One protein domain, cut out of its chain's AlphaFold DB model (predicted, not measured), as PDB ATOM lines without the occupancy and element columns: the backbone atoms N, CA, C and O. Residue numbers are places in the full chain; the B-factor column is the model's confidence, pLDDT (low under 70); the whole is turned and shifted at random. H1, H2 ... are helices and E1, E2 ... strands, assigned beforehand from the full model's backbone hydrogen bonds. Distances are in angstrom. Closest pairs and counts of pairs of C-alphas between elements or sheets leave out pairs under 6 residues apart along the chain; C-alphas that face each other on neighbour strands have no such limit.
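AT A GLANCE: This is residues 282 to 437 of the 551 residues of an uncharacterized protein of Methanosarcinales archaeon ANME-2c ERB4 (UniProt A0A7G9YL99). A small, strongly twisted four-stranded sheet makes a head at one end, with the short helix H5 packed over it, and a long arm runs away from this head. Along the arm the long helix H2 leads outward, and the chain folds back through H3, the two-stranded hairpin E4 and E5, and H4 to reach the head's last strand, E6. The printed part has 156 residues, with five named helices and six named strands in the order H1, E1, E2, E3, H2, H3, E4, E5, H4, E6, H5, and its class is mixed, helices and strands. The larger sheet has the order E1, E2, E3, E6 and the smaller one E4, E5, both antiparallel throughout. The whole is loose, with a radius of gyration of the C-alphas of 21.8 A, and elongated, spanning 71 by 37 by 22 A.

HOW THE PARTS SIT: Begin at the larger sheet, where E1, residues 298 to 302, E2, residues 308 to 318, and E3, residues 321 to 329, form a meander, each strand the antiparallel neighbour of the one before. E1 and E2 are a hairpin, with N 300 and O 309 at 2.9 A, within hydrogen-bond range. E2 and E3 are a hairpin too, with N 314 and O 325 at 2.9 A. E6, residues 421 to 426, is an edge strand beside E3, and there N 326 and O 424 are 2.8 A apart. H5, residues 433 to 437, is on this sheet at a height over the sheet of 6.9 A, only just over E2, on which 3 of its 5 C-alphas fall. H1, residues 287 to 290, only grazes the sheet, and so does H2, residues 331 to 360, with its residues 331 to 337. H4, residues 411 to 417, is not on the sheet; it only just touches H1, with 3 pairs of C-alphas within 8 A, the closest those of Leu 290 and Asp 417 at 6.2 A. H4 and H2 are close but not clearly touching, the closest C-alphas being those of Met 338 and Tyr 416 at 7.3 A. Farther out, H3, residues 369 to 379, forms a helical hairpin with H2, at a shallow tilt of 27 degrees, opposite ways. H2 touches it with residues 348 to 352 alone, and the closest C-alphas are those of Ile 348 and Ile 379, 6.4 A apart. E4, residues 388 to 392, and E5, residues 404 to 408, are a hairpin, with N 391 and O 405 at 2.8 A. The closest C-alphas of H2 and E5 are those of Lys 356 and Leu 404, 5.9 A apart. H3 and H4 are apart. Every O i to N i+4 pair is within hydrogen-bond range in H2, H3, H4 and H5; H1 is too short for such a pair.

IN THESE COORDINATES: Find C-alpha 298 at (41.826, -35.712, -130.172), where E1 begins. E2 covers 27.3 A from first to last C-alpha and bends by 77 degrees at residue 315; E3 covers 23.9 A and bends by 52 degrees at residue 324. E6 covers 16.7 A. Go to C-alpha 331 at (39.415, -33.935, -116.995); from there H2 runs 42.0 A to C-alpha 360 at (51.038, -6.159, -87.653). H3 measures 15.2 A, E4 13.3 A and E5 13.9 A.

THE WHOLE: The two C-alphas farthest apart are those of Gly 398 and Arg 430, at 72.0 A. The printed part has no cut. Look at the 11 residues between E4 and E5 for the one long link. The mean pLDDT of the printed part is 92.9, and no printed residue is under 70.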
ATOM      1  N   LYS A 282      59.247 -34.483-117.321       91.81
ATOM      2  CA  LYS A 282      58.961 -33.589-116.194       91.81
ATOM      3  C   LYS A 282      58.350 -32.275-116.713       91.81
ATOM      4  O   LYS A 282      58.636 -31.870-117.837       91.81
ATOM      5  N   PRO A 283      57.500 -31.587-115.923       88.81
ATOM      6  CA  PRO A 283      56.838 -30.365-116.387       88.81
ATOM      7  C   PRO A 283      57.793 -29.250-116.832       88.81
ATOM      8  O   PRO A 283      57.472 -28.487-117.734       88.81
ATOM      9  N   ASP A 284      58.962 -29.158-116.206       88.19
ATOM     10  CA  ASP A 284      60.015 -28.201-116.544       88.19
ATOM     11  C   ASP A 284      60.703 -28.500-117.883       88.19
ATOM     12  O   ASP A 284      61.145 -27.557-118.529       88.19
ATOM     13  N   GLN A 285      60.728 -29.762-118.317       91.56
ATOM     14  CA  GLN A 285      61.298 -30.205-119.598       91.56
ATOM     15  C   GLN A 285      60.347 -30.000-120.787       91.56
ATOM     16  O   GLN A 285      60.769 -30.078-121.934       91.56
ATOM     17  N   ALA A 286      59.058 -29.774-120.526       93.44
ATOM     18  CA  ALA A 286      58.006 -29.798-121.543       93.44
ATOM     19  C   ALA A 286      57.026 -28.617-121.414       93.44
ATOM     20  O   ALA A 286      55.829 -28.769-121.664       93.44
ATOM     21  N   ARG A 287      57.508 -27.441-120.984       92.25
ATOM     22  CA  ARG A 287      56.649 -26.272-120.703       92.25
ATOM     23  C   ARG A 287      55.799 -25.866-121.905       92.25
ATOM     24  O   ARG A 287      54.600 -25.655-121.746       92.25
ATOM     25  N   ASP A 288      56.387 -25.836-123.095       94.50
ATOM     26  CA  ASP A 288      55.684 -25.437-124.320       94.50
ATOM     27  C   ASP A 288      54.580 -26.433-124.686       94.50
ATOM     28  O   ASP A 288      53.470 -26.041-125.051       94.50
ATOM     29  N   LEU A 289      54.831 -27.727-124.470       96.94
ATOM     30  CA  LEU A 289      53.847 -28.789-124.679       96.94
ATOM     31  C   LEU A 289      52.683 -28.719-123.684       96.94
ATOM     32  O   LEU A 289      51.541 -29.027-124.030       96.94
ATOM     33  N   LEU A 290      52.944 -28.296-122.445       95.62
ATOM     34  CA  LEU A 290      51.903 -28.129-121.432       95.62
ATOM     35  C   LEU A 290      50.989 -26.931-121.705       95.62
ATOM     36  O   LEU A 290      49.858 -26.931-121.230       95.62
ATOM     37  N   ARG A 291      51.418 -25.948-122.501       94.50
ATOM     38  CA  ARG A 291      50.605 -24.773-122.870       94.50
ATOM     39  C   ARG A 291      49.678 -25.017-124.063       94.50
ATOM     40  O   ARG A 291      48.844 -24.171-124.370       94.50
ATOM     41  N   ILE A 292      49.783 -26.172-124.725       96.25
ATOM     42  CA  ILE A 292      48.970 -26.489-125.906       96.25
ATOM     43  C   ILE A 292      47.477 -26.494-125.529       96.25
ATOM     44  O   ILE A 292      47.102 -27.170-124.563       96.25
ATOM     45  N   PRO A 293      46.617 -25.754-126.253       95.50
ATOM     46  CA  PRO A 293      45.196 -25.650-125.935       95.50
ATOM     47  C   PRO A 293      44.443 -26.959-126.227       95.50
ATOM     48  O   PRO A 293      44.840 -27.749-127.085       95.50
ATOM     49  N   LEU A 294      43.373 -27.214-125.464       95.56
ATOM     50  CA  LEU A 294      42.650 -28.497-125.473       95.56
ATOM     51  C   LEU A 294      41.854 -28.758-126.763       95.56
ATOM     52  O   LEU A 294      41.557 -29.910-127.061       95.56
ATOM     53  N   ASP A 295      41.547 -27.724-127.542       96.69
ATOM     54  CA  ASP A 295      40.898 -27.815-128.859       96.69
ATOM     55  C   ASP A 295      41.740 -28.590-129.891       96.69
ATOM     56  O   ASP A 295      41.194 -29.228-130.789       96.69
ATOM     57  N   LYS A 296      43.069 -28.609-129.728       97.62
ATOM     58  CA  LYS A 296      43.989 -29.401-130.562       97.62
ATOM     59  C   LYS A 296      44.024 -30.889-130.199       97.62
ATOM     60  O   LYS A 296      44.634 -31.680-130.921       97.62
ATOM     61  N   TYR A 297      43.428 -31.288-129.076       98.19
ATOM     62  CA  TYR A 297      43.504 -32.659-128.586       98.19
ATOM     63  C   TYR A 297      42.406 -33.514-129.213       98.19
ATOM     64  O   TYR A 297      41.240 -33.131-129.276       98.19
ATOM     65  N   LYS A 298      42.767 -34.731-129.621       98.19
ATOM     66  CA  LYS A 298      41.826 -35.712-130.172       98.19
ATOM     67  C   LYS A 298      41.468 -36.750-129.120       98.19
ATOM     68  O   LYS A 298      42.300 -37.099-128.286       98.19
ATOM     69  N   TYR A 299      40.237 -37.251-129.155       98.44
ATOM     70  CA  TYR A 299      39.839 -38.382-128.316       98.44
ATOM     71  C   TYR A 299      40.724 -39.596-128.625       98.44
ATOM     72  O   TYR A 299      40.943 -39.909-129.795       98.44
ATOM     73  N   LEU A 300      41.237 -40.257-127.583       98.00
ATOM     74  CA  LEU A 300      42.000 -41.497-127.718       98.00
ATOM     75  C   LEU A 300      41.167 -42.699-127.277       98.00
ATOM     76  O   LEU A 300      40.931 -43.601-128.065       98.00
ATOM     77  N   TYR A 301      40.738 -42.730-126.012       98.06
ATOM     78  CA  TYR A 301      39.967 -43.843-125.449       98.06
ATOM     79  C   TYR A 301      39.277 -43.450-124.136       98.06
ATOM     80  O   TYR A 301      39.550 -42.400-123.549       98.06
ATOM     81  N   THR A 302      38.401 -44.322-123.638       97.00
ATOM     82  CA  THR A 302      37.812 -44.238-122.293       97.00
ATOM     83  C   THR A 302      38.429 -45.328-121.419       97.00
ATOM     84  O   THR A 302      38.480 -46.487-121.826       97.00
ATOM     85  N   ASN A 303      38.947 -44.975-120.242       93.06
ATOM     86  CA  ASN A 303      39.565 -45.955-119.341       93.06
ATOM     87  C   ASN A 303      38.514 -46.797-118.584       93.06
ATOM     88  O   ASN A 303      37.323 -46.498-118.612       93.06
ATOM     89  N   SER A 304      38.958 -47.820-117.845       87.94
ATOM     90  CA  SER A 304      38.083 -48.706-117.055       87.94
ATOM     91  C   SER A 304      37.277 -47.998-115.955       87.94
ATOM     92  O   SER A 304      36.298 -48.548-115.464       87.94
ATOM     93  N   LYS A 305      37.661 -46.771-115.578       90.00
ATOM     94  CA  LYS A 305      36.943 -45.915-114.618       90.00
ATOM     95  C   LYS A 305      35.939 -44.973-115.298       90.00
ATOM     96  O   LYS A 305      35.370 -44.119-114.631       90.00
ATOM     97  N   GLY A 306      35.747 -45.084-116.615       93.88
ATOM     98  CA  GLY A 306      34.829 -44.242-117.386       93.88
ATOM     99  C   GLY A 306      35.370 -42.851-117.734       93.88
ATOM    100  O   GLY A 306      34.625 -42.016-118.242       93.88
ATOM    101  N   HIS A 307      36.654 -42.565-117.491       95.69
ATOM    102  CA  HIS A 307      37.239 -41.264-117.826       95.69
ATOM    103  C   HIS A 307      37.717 -41.236-119.281       95.69
ATOM    104  O   HIS A 307      38.483 -42.106-119.704       95.69
ATOM    105  N   LYS A 308      37.306 -40.205-120.027       97.56
ATOM    106  CA  LYS A 308      37.785 -39.940-121.390       97.56
ATOM    107  C   LYS A 308      39.215 -39.402-121.359       97.56
ATOM    108  O   LYS A 308      39.513 -38.474-120.604       97.56
ATOM    109  N   ILE A 309      40.070 -39.977-122.196       98.19
ATOM    110  CA  ILE A 309      41.461 -39.580-122.391       98.19
ATOM    111  C   ILE A 309      41.597 -38.981-123.789       98.19
ATOM    112  O   ILE A 309      41.177 -39.587-124.775       98.19
ATOM    113  N   TYR A 310      42.199 -37.800-123.861       98.50
ATOM    114  CA  TYR A 310      42.495 -37.094-125.104       98.50
ATOM    115  C   TYR A 310      44.007 -37.006-125.310       98.50
ATOM    116  O   TYR A 310      44.767 -37.148-124.355       98.50
ATOM    117  N   GLY A 311      44.453 -36.766-126.541       98.31
ATOM    118  CA  GLY A 311      45.866 -36.703-126.885       98.31
ATOM    119  C   GLY A 311      46.176 -35.712-127.997       98.31
ATOM    120  O   GLY A 311      45.459 -35.645-128.993       98.31
ATOM    121  N   TYR A 312      47.285 -34.997-127.842       98.56
ATOM    122  CA  TYR A 312      47.935 -34.226-128.898       98.56
ATOM    123  C   TYR A 312      49.264 -34.895-129.255       98.56
ATOM    124  O   TYR A 312      50.086 -35.118-128.368       98.56
ATOM    125  N   ARG A 313      49.466 -35.254-130.529       98.44
ATOM    126  CA  ARG A 313      50.687 -35.918-131.016       98.44
ATOM    127  C   ARG A 313      51.585 -34.908-131.726       98.44
ATOM    128  O   ARG A 313      51.089 -34.145-132.546       98.44
ATOM    129  N   THR A 314      52.882 -34.964-131.459       98.19
ATOM    130  CA  THR A 314      53.919 -34.140-132.092       98.19
ATOM    131  C   THR A 314      55.258 -34.877-132.095       98.19
ATOM    132  O   THR A 314      55.373 -35.937-131.480       98.19
ATOM    133  N   GLN A 315      56.261 -34.312-132.758       98.06
ATOM    134  CA  GLN A 315      57.664 -34.574-132.444       98.06
ATOM    135  C   GLN A 315      58.164 -33.522-131.449       98.06
ATOM    136  O   GLN A 315      57.662 -32.392-131.450       98.06
ATOM    137  N   TYR A 316      59.075 -33.907-130.559       97.94
ATOM    138  CA  TYR A 316      59.707 -32.991-129.612       97.94
ATOM    139  C   TYR A 316      61.085 -33.512-129.202       97.94
ATOM    140  O   TYR A 316      61.270 -34.720-129.047       97.94
ATOM    141  N   GLU A 317      62.037 -32.603-129.011       97.06
ATOM    142  CA  GLU A 317      63.388 -32.952-128.585       97.06
ATOM    143  C   GLU A 317      63.454 -33.131-127.065       97.06
ATOM    144  O   GLU A 317      63.147 -32.222-126.290       97.06
ATOM    145  N   PHE A 318      63.884 -34.310-126.628       96.00
ATOM    146  CA  PHE A 318      64.246 -34.578-125.244       96.00
ATOM    147  C   PHE A 318      65.654 -35.163-125.212       96.00
ATOM    148  O   PHE A 318      65.971 -36.045-126.000       96.00
ATOM    149  N   PHE A 319      66.492 -34.706-124.280       93.56
ATOM    150  CA  PHE A 319      67.836 -35.269-124.068       93.56
ATOM    151  C   PHE A 319      68.695 -35.314-125.351       93.56
ATOM    152  O   PHE A 319      69.357 -36.312-125.614       93.56
ATOM    153  N   GLY A 320      68.632 -34.260-126.176       92.06
ATOM    154  CA  GLY A 320      69.406 -34.152-127.420       92.06
ATOM    155  C   GLY A 320      68.912 -35.034-128.572       92.06
ATOM    156  O   GLY A 320      69.612 -35.177-129.572       92.06
ATOM    157  N   ARG A 321      67.722 -35.640-128.454       94.12
ATOM    158  CA  ARG A 321      67.137 -36.509-129.481       94.12
ATOM    159  C   ARG A 321      65.662 -36.196-129.716       94.12
ATOM    160  O   ARG A 321      64.909 -35.912-128.787       94.12
ATOM    161  N   GLU A 322      65.239 -36.283-130.971       97.00
ATOM    162  CA  GLU A 322      63.836 -36.144-131.356       97.00
ATOM    163  C   GLU A 322      63.047 -37.420-131.023       97.00
ATOM    164  O   GLU A 322      63.477 -38.532-131.342       97.00
ATOM    165  N   PHE A 323      61.889 -37.258-130.376       98.25
ATOM    166  CA  PHE A 323      60.991 -38.354-130.021       98.25
ATOM    167  C   PHE A 323      59.548 -38.086-130.433       98.25
ATOM    168  O   PHE A 323      59.002 -36.990-130.224       98.25
ATOM    169  N   THR A 324      58.865 -39.160-130.841       98.62
ATOM    170  CA  THR A 324      57.412 -39.151-130.957       98.62
ATOM    171  C   THR A 324      56.810 -38.888-129.582       98.62
ATOM    172  O   THR A 324      56.966 -39.671-128.645       98.62
ATOM    173  N   THR A 325      56.063 -37.793-129.477       98.62
ATOM    174  CA  THR A 325      55.538 -37.279-128.215       98.62
ATOM    175  C   THR A 325      54.020 -37.164-128.256       98.62
ATOM    176  O   THR A 325      53.431 -36.638-129.203       98.62
ATOM    177  N   VAL A 326      53.356 -37.646-127.207       98.69
ATOM    178  CA  VAL A 326      51.914 -37.521-126.998       98.69
ATOM    179  C   VAL A 326      51.658 -36.802-125.682       98.69
ATOM    180  O   VAL A 326      51.968 -37.309-124.605       98.69
ATOM    181  N   VAL A 327      51.025 -35.633-125.758       98.50
ATOM    182  CA  VAL A 327      50.484 -34.951-124.583       98.50
ATOM    183  C   VAL A 327      49.095 -35.515-124.323       98.50
ATOM    184  O   VAL A 327      48.149 -35.200-125.040       98.50
ATOM    185  N   ALA A 328      48.972 -36.381-123.323       98.12
ATOM    186  CA  ALA A 328      47.701 -36.938-122.887       98.12
ATOM    187  C   ALA A 328      46.992 -35.970-121.935       98.12
ATOM    188  O   ALA A 328      47.639 -35.356-121.091       98.12
ATOM    189  N   TYR A 329      45.668 -35.867-122.028       98.31
ATOM    190  CA  TYR A 329      44.835 -35.068-121.132       98.31
ATOM    191  C   TYR A 329      43.652 -35.876-120.593       98.31
ATOM    192  O   TYR A 329      43.023 -36.646-121.322       98.31
ATOM    193  N   SER A 330      43.309 -35.661-119.321       97.44
ATOM    194  CA  SER A 330      42.031 -36.111-118.759       97.44
ATOM    195  C   SER A 330      41.456 -35.105-117.764       97.44
ATOM    196  O   SER A 330      42.150 -34.637-116.857       97.44
ATOM    197  N   ASP A 331      40.154 -34.843-117.885       96.88
ATOM    198  CA  ASP A 331      39.415 -33.935-116.995       96.88
ATOM    199  C   ASP A 331      39.424 -34.424-115.533       96.88
ATOM    200  O   ASP A 331      39.572 -33.643-114.593       96.88
ATOM    201  N   ALA A 332      39.373 -35.743-115.321       95.75
ATOM    202  CA  ALA A 332      39.471 -36.329-113.986       95.75
ATOM    203  C   ALA A 332      40.808 -35.995-113.296       95.75
ATOM    204  O   ALA A 332      40.824 -35.604-112.124       95.75
ATOM    205  N   SER A 333      41.933 -36.110-114.015       94.88
ATOM    206  CA  SER A 333      43.245 -35.726-113.482       94.88
ATOM    207  C   SER A 333      43.366 -34.216-113.313       94.88
ATOM    208  O   SER A 333      43.936 -33.785-112.312       94.88
ATOM    209  N   HIS A 334      42.791 -33.421-114.221       96.88
ATOM    210  CA  HIS A 334      42.742 -31.963-114.102       96.88
ATOM    211  C   HIS A 334      42.071 -31.544-112.788       96.88
ATOM    212  O   HIS A 334      42.699 -30.908-111.942       96.88
ATOM    213  N   LYS A 335      40.832 -31.995-112.554       96.81
ATOM    214  CA  LYS A 335      40.067 -31.701-111.331       96.81
ATOM    215  C   LYS A 335      40.802 -32.141-110.067       96.81
ATOM    216  O   LYS A 335      40.858 -31.388-109.095       96.81
ATOM    217  N   LYS A 336      41.399 -33.340-110.076       96.00
ATOM    218  CA  LYS A 336      42.162 -33.861-108.933       96.00
ATOM    219  C   LYS A 336      43.393 -33.001-108.635       96.00
ATOM    220  O   LYS A 336      43.591 -32.607-107.489       96.00
ATOM    221  N   GLN A 337      44.216 -32.719-109.644       95.75
ATOM    222  CA  GLN A 337      45.449 -31.948-109.480       95.75
ATOM    223  C   GLN A 337      45.157 -30.509-109.055       95.75
ATOM    224  O   GLN A 337      45.760 -30.044-108.088       95.75
ATOM    225  N   MET A 338      44.187 -29.859-109.701       96.19
ATOM    226  CA  MET A 338      43.728 -28.516-109.356       96.19
ATOM    227  C   MET A 338      43.197 -28.468-107.919       96.19
ATOM    228  O   MET A 338      43.675 -27.680-107.112       96.19
ATOM    229  N   GLY A 339      42.299 -29.382-107.536       96.06
ATOM    230  CA  GLY A 339      41.766 -29.428-106.172       96.06
ATOM    231  C   GLY A 339      42.841 -29.672-105.104       96.06
ATOM    232  O   GLY A 339      42.822 -29.052-104.042       96.06
ATOM    233  N   SER A 340      43.812 -30.554-105.369       94.31
ATOM    234  CA  SER A 340      44.960 -30.766-104.475       94.31
ATOM    235  C   SER A 340      45.913 -29.571-104.426       94.31
ATOM    236  O   SER A 340      46.575 -29.356-103.408       94.31
ATOM    237  N   TYR A 341      46.024 -28.812-105.513       94.62
ATOM    238  CA  TYR A 341      46.821 -27.598-105.577       94.62
ATOM    239  C   TYR A 341      46.176 -26.467-104.772       94.62
ATOM    240  O   TYR A 341      46.812 -25.985-103.836       94.62
ATOM    241  N   GLU A 342      44.903 -26.151-105.026       95.12
ATOM    242  CA  GLU A 342      44.160 -25.102-104.312       95.12
ATOM    243  C   GLU A 342      44.142 -25.331-102.805       95.12
ATOM    244  O   GLU A 342      44.413 -24.425-102.022       95.12
ATOM    245  N   LYS A 343      43.914 -26.576-102.366       95.31
ATOM    246  CA  LYS A 343      43.941 -26.917-100.936       95.31
ATOM    247  C   LYS A 343      45.298 -26.636-100.291       95.31
ATOM    248  O   LYS A 343      45.350 -26.232 -99.132       95.31
ATOM    249  N   ARG A 344      46.405 -26.883-101.001       94.06
ATOM    250  CA  ARG A 344      47.757 -26.600-100.491       94.06
ATOM    251  C   ARG A 344      48.061 -25.105-100.533       94.06
ATOM    252  O   ARG A 344      48.570 -24.588 -99.544       94.06
ATOM    253  N   LYS A 345      47.685 -24.424-101.619       94.31
ATOM    254  CA  LYS A 345      47.790 -22.968-101.772       94.31
ATOM    255  C   LYS A 345      47.054 -22.248-100.643       94.31
ATOM    256  O   LYS A 345      47.678 -21.464 -99.941       94.31
ATOM    257  N   SER A 346      45.789 -22.594-100.394       95.00
ATOM    258  CA  SER A 346      44.981 -22.035 -99.300       95.00
ATOM    259  C   SER A 346      45.689 -22.169 -97.954       95.00
ATOM    260  O   SER A 346      45.890 -21.171 -97.281       95.00
ATOM    261  N   LYS A 347      46.182 -23.366 -97.602       95.00
ATOM    262  CA  LYS A 347      46.912 -23.579 -96.337       95.00
ATOM    263  C   LYS A 347      48.165 -22.712 -96.208       95.00
ATOM    264  O   LYS A 347      48.506 -22.293 -95.106       95.00
ATOM    265  N   ILE A 348      48.886 -22.492 -97.307       94.19
ATOM    266  CA  ILE A 348      50.062 -21.616 -97.319       94.19
ATOM    267  C   ILE A 348      49.621 -20.159 -97.128       94.19
ATOM    268  O   ILE A 348      50.182 -19.465 -96.284       94.19
ATOM    269  N   LEU A 349      48.590 -19.712 -97.850       94.12
ATOM    270  CA  LEU A 349      48.048 -18.358 -97.737       94.12
ATOM    271  C   LEU A 349      47.479 -18.068 -96.341       94.12
ATOM    272  O   LEU A 349      47.732 -16.991 -95.811       94.12
ATOM    273  N   ASP A 350      46.822 -19.035 -95.701       95.62
ATOM    274  CA  ASP A 350      46.339 -18.918 -94.319       95.62
ATOM    275  C   ASP A 350      47.502 -18.701 -93.338       95.62
ATOM    276  O   ASP A 350      47.437 -17.831 -92.466       95.62
ATOM    277  N   LYS A 351      48.615 -19.431 -93.514       95.50
ATOM    278  CA  LYS A 351      49.845 -19.224 -92.727       95.50
ATOM    279  C   LYS A 351      50.473 -17.853 -92.987       95.50
ATOM    280  O   LYS A 351      50.939 -17.213 -92.048       95.50
ATOM    281  N   PHE A 352      50.466 -17.378 -94.232       94.38
ATOM    282  CA  PHE A 352      50.928 -16.030 -94.576       94.38
ATOM    283  C   PHE A 352      50.046 -14.936 -93.973       94.38
ATOM    284  O   PHE A 352      50.562 -13.933 -93.484       94.38
ATOM    285  N   ALA A 353      48.725 -15.117 -93.989       93.75
ATOM    286  CA  ALA A 353      47.776 -14.203 -93.371       93.75
ATOM    287  C   ALA A 353      47.973 -14.146 -91.850       93.75
ATOM    288  O   ALA A 353      48.034 -13.053 -91.284       93.75
ATOM    289  N   ASP A 354      48.163 -15.297 -91.197       94.38
ATOM    290  CA  ASP A 354      48.503 -15.354 -89.776       94.38
ATOM    291  C   ASP A 354      49.839 -14.665 -89.468       94.38
ATOM    292  O   ASP A 354      49.907 -13.831 -88.561       94.38
ATOM    293  N   LEU A 355      50.888 -14.945 -90.250       93.06
ATOM    294  CA  LEU A 355      52.189 -14.299 -90.088       93.06
ATOM    295  C   LEU A 355      52.075 -12.780 -90.258       93.06
ATOM    296  O   LEU A 355      52.525 -12.030 -89.392       93.06
ATOM    297  N   LYS A 356      51.397 -12.305 -91.310       92.31
ATOM    298  CA  LYS A 356      51.153 -10.875 -91.542       92.31
ATOM    299  C   LYS A 356      50.391 -10.237 -90.375       92.31
ATOM    300  O   LYS A 356      50.765  -9.156 -89.924       92.31
ATOM    301  N   ARG A 357      49.376 -10.916 -89.827       91.44
ATOM    302  CA  ARG A 357      48.629 -10.471 -88.637       91.44
ATOM    303  C   ARG A 357      49.524 -10.383 -87.397       91.44
ATOM    304  O   ARG A 357      49.467  -9.387 -86.675       91.44
ATOM    305  N   ARG A 358      50.376 -11.384 -87.150       91.19
ATOM    306  CA  ARG A 358      51.331 -11.391 -86.024       91.19
ATOM    307  C   ARG A 358      52.390 -10.298 -86.140       91.19
ATOM    308  O   ARG A 358      52.790  -9.749 -85.111       91.19
ATOM    309  N   LEU A 359      52.831  -9.979 -87.357       89.31
ATOM    310  CA  LEU A 359      53.763  -8.881 -87.633       89.31
ATOM    311  C   LEU A 359      53.101  -7.506 -87.493       89.31
ATOM    312  O   LEU A 359      53.728  -6.580 -86.992       89.31
ATOM    313  N   GLY A 360      51.816  -7.386 -87.842       85.81
ATOM    314  CA  GLY A 360      51.038  -6.159 -87.653       85.81
ATOM    315  C   GLY A 360      50.718  -5.819 -86.191       85.81
ATOM    316  O   GLY A 360      50.361  -4.681 -85.898       85.81
ATOM    317  N   SER A 361      50.850  -6.778 -85.267       84.75
ATOM    318  CA  SER A 361      50.626  -6.565 -83.835       84.75
ATOM    319  C   SER A 361      51.891  -6.089 -83.117       84.75
ATOM    320  O   SER A 361      52.935  -6.738 -83.195       84.75
ATOM    321  N   ASN A 362      51.768  -5.045 -82.296       80.75
ATOM    322  CA  ASN A 362      52.838  -4.586 -81.399       80.75
ATOM    323  C   ASN A 362      53.023  -5.470 -80.143       80.75
ATOM    324  O   ASN A 362      53.897  -5.195 -79.323       80.75
ATOM    325  N   ARG A 363      52.230  -6.543 -79.975       77.38
ATOM    326  CA  ARG A 363      52.384  -7.508 -78.869       77.38
ATOM    327  C   ARG A 363      53.469  -8.547 -79.175       77.38
ATOM    328  O   ARG A 363      53.531  -9.066 -80.289       77.38
ATOM    329  N   GLY A 364      54.267  -8.920 -78.173       78.75
ATOM    330  CA  GLY A 364      55.309  -9.953 -78.278       78.75
ATOM    331  C   GLY A 364      56.724  -9.407 -78.511       78.75
ATOM    332  O   GLY A 364      56.951  -8.201 -78.424       78.75
ATOM    333  N   LYS A 365      57.674 -10.318 -78.769       82.50
ATOM    334  CA  LYS A 365      59.097  -9.995 -78.987       82.50
ATOM    335  C   LYS A 365      59.314  -9.212 -80.285       82.50
ATOM    336  O   LYS A 365      58.567  -9.387 -81.254       82.50
ATOM    337  N   GLU A 366      60.352  -8.383 -80.277       86.75
ATOM    338  CA  GLU A 366      60.888  -7.744 -81.477       86.75
ATOM    339  C   GLU A 366      61.372  -8.788 -82.478       86.75
ATOM    340  O   GLU A 366      61.749  -9.907 -82.108       86.75
ATOM    341  N   ARG A 367      61.296  -8.440 -83.760       86.00
ATOM    342  CA  ARG A 367      61.763  -9.294 -84.849       86.00
ATOM    343  C   ARG A 367      62.496  -8.459 -85.875       86.00
ATOM    344  O   ARG A 367      61.998  -7.413 -86.273       86.00
ATOM    345  N   ASP A 368      63.614  -8.984 -86.345       88.00
ATOM    346  CA  ASP A 368      64.321  -8.482 -87.516       88.00
ATOM    347  C   ASP A 368      63.803  -9.137 -88.815       88.00
ATOM    348  O   ASP A 368      62.994 -10.076 -88.798       88.00
ATOM    349  N   ALA A 369      64.263  -8.618 -89.956       87.62
ATOM    350  CA  ALA A 369      63.897  -9.127 -91.275       87.62
ATOM    351  C   ALA A 369      64.331 -10.590 -91.481       87.62
ATOM    352  O   ALA A 369      63.550 -11.388 -91.998       87.62
ATOM    353  N   SER A 370      65.517 -10.969 -91.002       88.75
ATOM    354  CA  SER A 370      66.093 -12.315 -91.144       88.75
ATOM    355  C   SER A 370      65.261 -13.391 -90.433       88.75
ATOM    356  O   SER A 370      65.018 -14.478 -90.957       88.75
ATOM    357  N   SER A 371      64.762 -13.078 -89.239       90.38
ATOM    358  CA  SER A 371      63.875 -13.924 -88.445       90.38
ATOM    359  C   SER A 371      62.554 -14.171 -89.163       90.38
ATOM    360  O   SER A 371      62.029 -15.287 -89.131       90.38
ATOM    361  N   VAL A 372      62.002 -13.139 -89.806       90.19
ATOM    362  CA  VAL A 372      60.779 -13.259 -90.610       90.19
ATOM    363  C   VAL A 372      61.043 -14.046 -91.885       90.19
ATOM    364  O   VAL A 372      60.236 -14.899 -92.243       90.19
ATOM    365  N   GLU A 373      62.184 -13.827 -92.531       92.38
ATOM    366  CA  GLU A 373      62.578 -14.552 -93.734       92.38
ATOM    367  C   GLU A 373      62.721 -16.055 -93.489       92.38
ATOM    368  O   GLU A 373      62.250 -16.861 -94.294       92.38
ATOM    369  N   ARG A 374      63.293 -16.461 -92.350       91.81
ATOM    370  CA  ARG A 374      63.359 -17.879 -91.975       91.81
ATOM    371  C   ARG A 374      61.967 -18.504 -91.868       91.81
ATOM    372  O   ARG A 374      61.726 -19.557 -92.450       91.81
ATOM    373  N   GLU A 375      61.038 -17.835 -91.191       93.12
ATOM    374  CA  GLU A 375      59.667 -18.335 -91.040       93.12
ATOM    375  C   GLU A 375      58.903 -18.351 -92.374       93.12
ATOM    376  O   GLU A 375      58.173 -19.297 -92.663       93.12
ATOM    377  N   VAL A 376      59.109 -17.355 -93.239       92.38
ATOM    378  CA  VAL A 376      58.572 -17.358 -94.610       92.38
ATOM    379  C   VAL A 376      59.091 -18.568 -95.396       92.38
ATOM    380  O   VAL A 376      58.308 -19.256 -96.053       92.38
ATOM    381  N   ASN A 377      60.384 -18.876 -95.291       90.00
ATOM    382  CA  ASN A 377      60.995 -20.033 -95.945       90.00
ATOM    383  C   ASN A 377      60.510 -21.383 -95.388       90.00
ATOM    384  O   ASN A 377      60.501 -22.371 -96.126       90.00
ATOM    385  N   GLU A 378      60.075 -21.431 -94.127       91.12
ATOM    386  CA  GLU A 378      59.403 -22.593 -93.523       91.12
ATOM    387  C   GLU A 378      57.949 -22.740 -94.003       91.12
ATOM    388  O   GLU A 378      57.443 -23.857 -94.143       91.12
ATOM    389  N   ILE A 379      57.265 -21.624 -94.280       91.62
ATOM    390  CA  ILE A 379      55.892 -21.612 -94.800       91.62
ATOM    391  C   ILE A 379      55.852 -22.010 -96.285       91.62
ATOM    392  O   ILE A 379      54.980 -22.791 -96.683       91.62
ATOM    393  N   ILE A 380      56.763 -21.487 -97.116       89.06
ATOM    394  CA  ILE A 380      56.788 -21.762 -98.560       89.06
ATOM    395  C   ILE A 380      57.450 -23.119 -98.841       89.06
ATOM    396  O   ILE A 380      58.675 -23.262 -98.882       89.06
ATOM    397  N   HIS A 381      56.625 -24.114 -99.170       83.06
ATOM    398  CA  HIS A 381      57.104 -25.384 -99.716       83.06
ATOM    399  C   HIS A 381      57.839 -25.197-101.060       83.06
ATOM    400  O   HIS A 381      57.527 -24.298-101.840       83.06
ATOM    401  N   LYS A 382      58.812 -26.077-101.353       83.00
ATOM    402  CA  LYS A 382      59.700 -25.988-102.533       83.00
ATOM    403  C   LYS A 382      58.941 -25.792-103.855       83.00
ATOM    404  O   LYS A 382      59.398 -25.033-104.702       83.00
ATOM    405  N   ASP A 383      57.787 -26.435-104.017       82.31
ATOM    406  CA  ASP A 383      56.943 -26.364-105.215       82.31
ATOM    407  C   ASP A 383      56.154 -25.050-105.365       82.31
ATOM    408  O   ASP A 383      55.677 -24.757-106.457       82.31
ATOM    409  N   PHE A 384      56.061 -24.230-104.312       88.94
ATOM    410  CA  PHE A 384      55.396 -22.921-104.327       88.94
ATOM    411  C   PHE A 384      56.364 -21.731-104.383       88.94
ATOM    412  O   PHE A 384      55.912 -20.606-104.574       88.94
ATOM    413  N   ARG A 385      57.686 -21.938-104.292       88.44
ATOM    414  CA  ARG A 385      58.686 -20.844-104.355       88.44
ATOM    415  C   ARG A 385      58.660 -20.069-105.676       88.44
ATOM    416  O   ARG A 385      58.843 -18.852-105.703       88.44
ATOM    417  N   ALA A 386      58.394 -20.775-106.773       86.94
ATOM    418  CA  ALA A 386      58.226 -20.168-108.090       86.94
ATOM    419  C   ALA A 386      56.883 -19.429-108.238       86.94
ATOM    420  O   ALA A 386      56.757 -18.588-109.119       86.94
ATOM    421  N   ILE A 387      55.906 -19.717-107.371       92.00
ATOM    422  CA  ILE A 387      54.540 -19.195-107.465       92.00
ATOM    423  C   ILE A 387      54.297 -18.031-106.508       92.00
ATOM    424  O   ILE A 387      53.608 -17.086-106.857       92.00
ATOM    425  N   ILE A 388      54.852 -18.074-105.302       93.31
ATOM    426  CA  ILE A 388      54.609 -17.053-104.283       93.31
ATOM    427  C   ILE A 388      55.795 -16.091-104.262       93.31
ATOM    428  O   ILE A 388      56.953 -16.497-104.132       93.31
ATOM    429  N   GLY A 389      55.506 -14.806-104.442       92.75
ATOM    430  CA  GLY A 389      56.431 -13.706-104.195       92.75
ATOM    431  C   GLY A 389      56.209 -13.128-102.809       92.75
ATOM    432  O   GLY A 389      55.082 -13.106-102.316       92.75
ATOM    433  N   TYR A 390      57.283 -12.668-102.177       94.50
ATOM    434  CA  TYR A 390      57.204 -11.931-100.926       94.50
ATOM    435  C   TYR A 390      58.250 -10.819-100.889       94.50
ATOM    436  O   TYR A 390      59.272 -10.884-101.570       94.50
ATOM    437  N   LYS A 391      57.979  -9.793-100.084       94.19
ATOM    438  CA  LYS A 391      58.901  -8.711 -99.751       94.19
ATOM    439  C   LYS A 391      58.776  -8.412 -98.263       94.19
ATOM    440  O   LYS A 391      57.664  -8.218 -97.761       94.19
ATOM    441  N   ILE A 392      59.913  -8.383 -97.578       92.25
ATOM    442  CA  ILE A 392      60.022  -7.976 -96.177       92.25
ATOM    443  C   ILE A 392      60.565  -6.548 -96.184       92.25
ATOM    444  O   ILE A 392      61.604  -6.286 -96.784       92.25
ATOM    445  N   GLY A 393      59.804  -5.616 -95.616       87.25
ATOM    446  CA  GLY A 393      60.233  -4.231 -95.441       87.25
ATOM    447  C   GLY A 393      61.053  -4.045 -94.166       87.25
ATOM    448  O   GLY A 393      61.175  -4.963 -93.356       87.25
ATOM    449  N   GLU A 394      61.568  -2.839 -93.964       83.88
ATOM    450  CA  GLU A 394      62.212  -2.456 -92.706       83.88
ATOM    451  C   GLU A 394      61.202  -2.387 -91.552       83.88
ATOM    452  O   GLU A 394      59.982  -2.420 -91.757       83.88
ATOM    453  N   VAL A 395      61.717  -2.322 -90.323       84.12
ATOM    454  CA  VAL A 395      60.903  -2.085 -89.127       84.12
ATOM    455  C   VAL A 395      60.528  -0.601 -89.101       84.12
ATOM    456  O   VAL A 395      61.422   0.230 -88.971       84.12
ATOM    457  N   PRO A 396      59.237  -0.237 -89.228       79.88
ATOM    458  CA  PRO A 396      58.841   1.167 -89.186       79.88
ATOM    459  C   PRO A 396      59.127   1.788 -87.817       79.88
ATOM    460  O   PRO A 396      59.016   1.111 -86.791       79.88
ATOM    461  N   GLU A 397      59.411   3.088 -87.796       74.94
ATOM    462  CA  GLU A 397      59.630   3.848 -86.564       74.94
ATOM    463  C   GLU A 397      58.426   3.704 -85.608       74.94
ATOM    464  O   GLU A 397      57.263   3.804 -86.010       74.94
ATOM    465  N   GLY A 398      58.692   3.355 -84.344       76.69
ATOM    466  CA  GLY A 398      57.656   3.065 -83.343       76.69
ATOM    467  C   GLY A 398      57.011   1.670 -83.425       76.69
ATOM    468  O   GLY A 398      56.103   1.368 -82.643       76.69
ATOM    469  N   LYS A 399      57.461   0.783 -84.326       82.25
ATOM    470  CA  LYS A 399      57.047  -0.631 -84.367       82.25
ATOM    471  C   LYS A 399      58.173  -1.569 -83.951       82.25
ATOM    472  O   LYS A 399      59.348  -1.255 -84.033       82.25
ATOM    473  N   LYS A 400      57.780  -2.767 -83.519       85.00
ATOM    474  CA  LYS A 400      58.698  -3.827 -83.064       85.00
ATOM    475  C   LYS A 400      59.070  -4.845 -84.147       85.00
ATOM    476  O   LYS A 400      59.827  -5.776 -83.880       85.00
ATOM    477  N   LYS A 401      58.429  -4.781 -85.318       88.62
ATOM    478  CA  LYS A 401      58.428  -5.860 -86.319       88.62
ATOM    479  C   LYS A 401      58.338  -5.302 -87.746       88.62
ATOM    480  O   LYS A 401      57.677  -4.278 -87.937       88.62
ATOM    481  N   PRO A 402      58.931  -5.986 -88.740       89.19
ATOM    482  CA  PRO A 402      58.913  -5.558 -90.135       89.19
ATOM    483  C   PRO A 402      57.552  -5.803 -90.798       89.19
ATOM    484  O   PRO A 402      56.761  -6.648 -90.366       89.19
ATOM    485  N   ALA A 403      57.295  -5.089 -91.895       88.25
ATOM    486  CA  ALA A 403      56.130  -5.325 -92.742       88.25
ATOM    487  C   ALA A 403      56.370  -6.490 -93.719       88.25
ATOM    488  O   ALA A 403      57.430  -6.589 -94.331       88.25
ATOM    489  N   LEU A 404      55.358  -7.343 -93.910       92.00
ATOM    490  CA  LEU A 404      55.373  -8.434 -94.888       92.00
ATOM    491  C   LEU A 404      54.305  -8.205 -95.962       92.00
ATOM    492  O   LEU A 404      53.110  -8.098 -95.660       92.00
ATOM    493  N   VAL A 405      54.740  -8.196 -97.220       92.44
ATOM    494  CA  VAL A 405      53.877  -8.217 -98.406       92.44
ATOM    495  C   VAL A 405      54.131  -9.517 -99.158       92.44
ATOM    496  O   VAL A 405      55.277  -9.933 -99.299       92.44
ATOM    497  N   TYR A 406      53.071 -10.161 -99.634       94.25
ATOM    498  CA  TYR A 406      53.152 -11.364-100.456       94.25
ATOM    499  C   TYR A 406      52.132 -11.295-101.593       94.25
ATOM    500  O   TYR A 406      51.095 -10.643-101.457       94.25
ATOM    501  N   TRP A 407      52.440 -11.946-102.709       94.56
ATOM    502  CA  TRP A 407      51.601 -11.990-103.906       94.56
ATOM    503  C   TRP A 407      51.795 -13.307-104.661       94.56
ATOM    504  O   TRP A 407      52.747 -14.053-104.421       94.56
ATOM    505  N   ILE A 408      50.878 -13.591-105.582       94.31
ATOM    506  CA  ILE A 408      50.986 -14.714-106.510       94.31
ATOM    507  C   ILE A 408      51.641 -14.217-107.801       94.31
ATOM    508  O   ILE A 408      51.264 -13.175-108.328       94.31
ATOM    509  N   LYS A 409      52.653 -14.941-108.273       93.44
ATOM    510  CA  LYS A 409      53.397 -14.685-109.510       93.44
ATOM    511  C   LYS A 409      52.664 -15.293-110.708       93.44
ATOM    512  O   LYS A 409      52.025 -16.337-110.579       93.44
ATOM    513  N   ASP A 410      52.887 -14.727-111.893       88.25
ATOM    514  CA  ASP A 410      52.270 -15.180-113.153       88.25
ATOM    515  C   ASP A 410      52.613 -16.624-113.540       88.25
ATOM    516  O   ASP A 410      51.850 -17.275-114.255       88.25
ATOM    517  N   ALA A 411      53.710 -17.171-113.004       86.94
ATOM    518  CA  ALA A 411      54.079 -18.581-113.148       86.94
ATOM    519  C   ALA A 411      52.974 -19.554-112.681       86.94
ATOM    520  O   ALA A 411      52.993 -20.733-113.032       86.94
ATOM    521  N   GLU A 412      51.993 -19.083-111.901       91.75
ATOM    522  CA  GLU A 412      50.810 -19.863-111.545       91.75
ATOM    523  C   GLU A 412      49.954 -20.233-112.759       91.75
ATOM    524  O   GLU A 412      49.424 -21.341-112.823       91.75
ATOM    525  N   LYS A 413      49.867 -19.353-113.758       89.06
ATOM    526  CA  LYS A 413      49.101 -19.622-114.976       89.06
ATOM    527  C   LYS A 413      49.614 -20.877-115.684       89.06
ATOM    528  O   LYS A 413      48.839 -21.781-115.976       89.06
ATOM    529  N   GLU A 414      50.934 -20.990-115.827       87.44
ATOM    530  CA  GLU A 414      51.580 -22.172-116.415       87.44
ATOM    531  C   GLU A 414      51.297 -23.450-115.614       87.44
ATOM    532  O   GLU A 414      51.231 -24.552-116.163       87.44
ATOM    533  N   ARG A 415      51.112 -23.312-114.296       89.19
ATOM    534  CA  ARG A 415      50.752 -24.433-113.432       89.19
ATOM    535  C   ARG A 415      49.341 -24.937-113.729       89.19
ATOM    536  O   ARG A 415      49.165 -26.155-113.777       89.19
ATOM    537  N   TYR A 416      48.382 -24.033-113.937       92.00
ATOM    538  CA  TYR A 416      47.022 -24.392-114.345       92.00
ATOM    539  C   TYR A 416      46.991 -25.005-115.745       92.00
ATOM    540  O   TYR A 416      46.344 -26.035-115.928       92.00
ATOM    541  N   ASP A 417      47.746 -24.445-116.695       91.81
ATOM    542  CA  ASP A 417      47.804 -24.945-118.076       91.81
ATOM    543  C   ASP A 417      48.257 -26.412-118.144       91.81
ATOM    544  O   ASP A 417      47.786 -27.182-118.985       91.81
ATOM    545  N   GLY A 418      49.145 -26.821-117.231       93.31
ATOM    546  CA  GLY A 418      49.636 -28.192-117.129       93.31
ATOM    547  C   GLY A 418      48.695 -29.179-116.430       93.31
ATOM    548  O   GLY A 418      48.957 -30.384-116.469       93.31
ATOM    549  N   PHE A 419      47.618 -28.735-115.772       95.69
ATOM    550  CA  PHE A 419      46.754 -29.655-115.034       95.69
ATOM    551  C   PHE A 419      46.027 -30.638-115.950       95.69
ATOM    552  O   PHE A 419      45.515 -30.318-117.018       95.69
ATOM    553  N   GLY A 420      45.986 -31.893-115.509       95.81
ATOM    554  CA  GLY A 420      45.412 -33.001-116.261       95.81
ATOM    555  C   GLY A 420      46.250 -33.458-117.449       95.81
ATOM    556  O   GLY A 420      45.887 -34.480-118.031       95.81
ATOM    557  N   LYS A 421      47.348 -32.761-117.779       97.50
ATOM    558  CA  LYS A 421      48.246 -33.097-118.885       97.50
ATOM    559  C   LYS A 421      49.401 -33.984-118.424       97.50
ATOM    560  O   LYS A 421      49.940 -33.833-117.328       97.50
ATOM    561  N   MET A 422      49.787 -34.911-119.288       97.00
ATOM    562  CA  MET A 422      50.943 -35.782-119.121       97.00
ATOM    563  C   MET A 422      51.651 -35.909-120.464       97.00
ATOM    564  O   MET A 422      51.028 -36.278-121.454       97.00
ATOM    565  N   VAL A 423      52.939 -35.588-120.500       98.00
ATOM    566  CA  VAL A 423      53.749 -35.607-121.722       98.00
ATOM    567  C   VAL A 423      54.493 -36.933-121.778       98.00
ATOM    568  O   VAL A 423      55.341 -37.174-120.925       98.00
ATOM    569  N   ILE A 424      54.146 -37.792-122.732       98.31
ATOM    570  CA  ILE A 424      54.746 -39.117-122.929       98.31
ATOM    571  C   ILE A 424      55.553 -39.090-124.221       98.31
ATOM    572  O   ILE A 424      55.039 -38.604-125.225       98.31
ATOM    573  N   PHE A 425      56.766 -39.627-124.218       98.31
ATOM    574  CA  PHE A 425      57.629 -39.702-125.393       98.31
ATOM    575  C   PHE A 425      58.160 -41.125-125.610       98.31
ATOM    576  O   PHE A 425      58.234 -41.930-124.677       98.31
ATOM    577  N   THR A 426      58.457 -41.452-126.865       98.38
ATOM    578  CA  THR A 426      58.905 -42.779-127.301       98.38
ATOM    579  C   THR A 426      59.642 -42.692-128.633       98.38
ATOM    580  O   THR A 426      59.367 -41.806-129.439       98.38
ATOM    581  N   ASP A 427      60.538 -43.640-128.884       97.50
ATOM    582  CA  ASP A 427      61.188 -43.868-130.179       97.50
ATOM    583  C   ASP A 427      60.377 -44.816-131.095       97.50
ATOM    584  O   ASP A 427      60.770 -45.128-132.217       97.50
ATOM    585  N   LYS A 428      59.196 -45.277-130.655       97.38
ATOM    586  CA  LYS A 428      58.270 -46.084-131.464       97.38
ATOM    587  C   LYS A 428      57.373 -45.206-132.347       97.38
ATOM    588  O   LYS A 428      56.155 -45.148-132.154       97.38
ATOM    589  N   ASP A 429      57.942 -44.595-133.384       96.12
ATOM    590  CA  ASP A 429      57.243 -43.610-134.235       96.12
ATOM    591  C   ASP A 429      55.977 -44.128-134.921       96.12
ATOM    592  O   ASP A 429      55.034 -43.378-135.178       96.12
ATOM    593  N   ARG A 430      55.923 -45.434-135.195       96.44
ATOM    594  CA  ARG A 430      54.783 -46.078-135.862       96.44
ATOM    595  C   ARG A 430      53.634 -46.427-134.915       96.44
ATOM    596  O   ARG A 430      52.577 -46.854-135.372       96.44
ATOM    597  N   TRP A 431      53.799 -46.283-133.599       97.62
ATOM    598  CA  TRP A 431      52.722 -46.583-132.654       97.62
ATOM    599  C   TRP A 431      51.652 -45.498-132.664       97.62
ATOM    600  O   TRP A 431      51.957 -44.310-132.579       97.62
ATOM    601  N   HIS A 432      50.380 -45.896-132.683       97.94
ATOM    602  CA  HIS A 432      49.265 -44.967-132.506       97.94
ATOM    603  C   HIS A 432      49.294 -44.307-131.122       97.94
ATOM    604  O   HIS A 432      49.687 -44.924-130.131       97.94
ATOM    605  N   SER A 433      48.818 -43.061-131.040       98.38
ATOM    606  CA  SER A 433      48.825 -42.279-129.797       98.38
ATOM    607  C   SER A 433      48.081 -42.974-128.655       98.38
ATOM    608  O   SER A 433      48.533 -42.934-127.515       98.38
ATOM    609  N   GLU A 434      46.985 -43.678-128.956       98.06
ATOM    610  CA  GLU A 434      46.267 -44.498-127.977       98.06
ATOM    611  C   GLU A 434      47.162 -45.589-127.369       98.06
ATOM    612  O   GLU A 434      47.186 -45.743-126.148       98.06
ATOM    613  N   LYS A 435      47.928 -46.313-128.199       97.69
ATOM    614  CA  LYS A 435      48.843 -47.368-127.744       97.69
ATOM    615  C   LYS A 435      49.935 -46.791-126.846       97.69
ATOM    616  O   LYS A 435      50.147 -47.325-125.767       97.69
ATOM    617  N   ILE A 436      50.563 -45.681-127.244       98.25
ATOM    618  CA  ILE A 436      51.608 -45.003-126.454       98.25
ATOM    619  C   ILE A 436      51.081 -44.654-125.054       98.25
ATOM    620  O   ILE A 436      51.684 -45.016-124.043       98.25
ATOM    621  N   VAL A 437      49.909 -44.012-124.987       97.88
ATOM    622  CA  VAL A 437      49.307 -43.583-123.717       97.88
ATOM    623  C   VAL A 437      48.854 -44.769-122.866       97.88
ATOM    624  O   VAL A 437      49.069 -44.766-121.653       97.88
TER     625      VAL A 437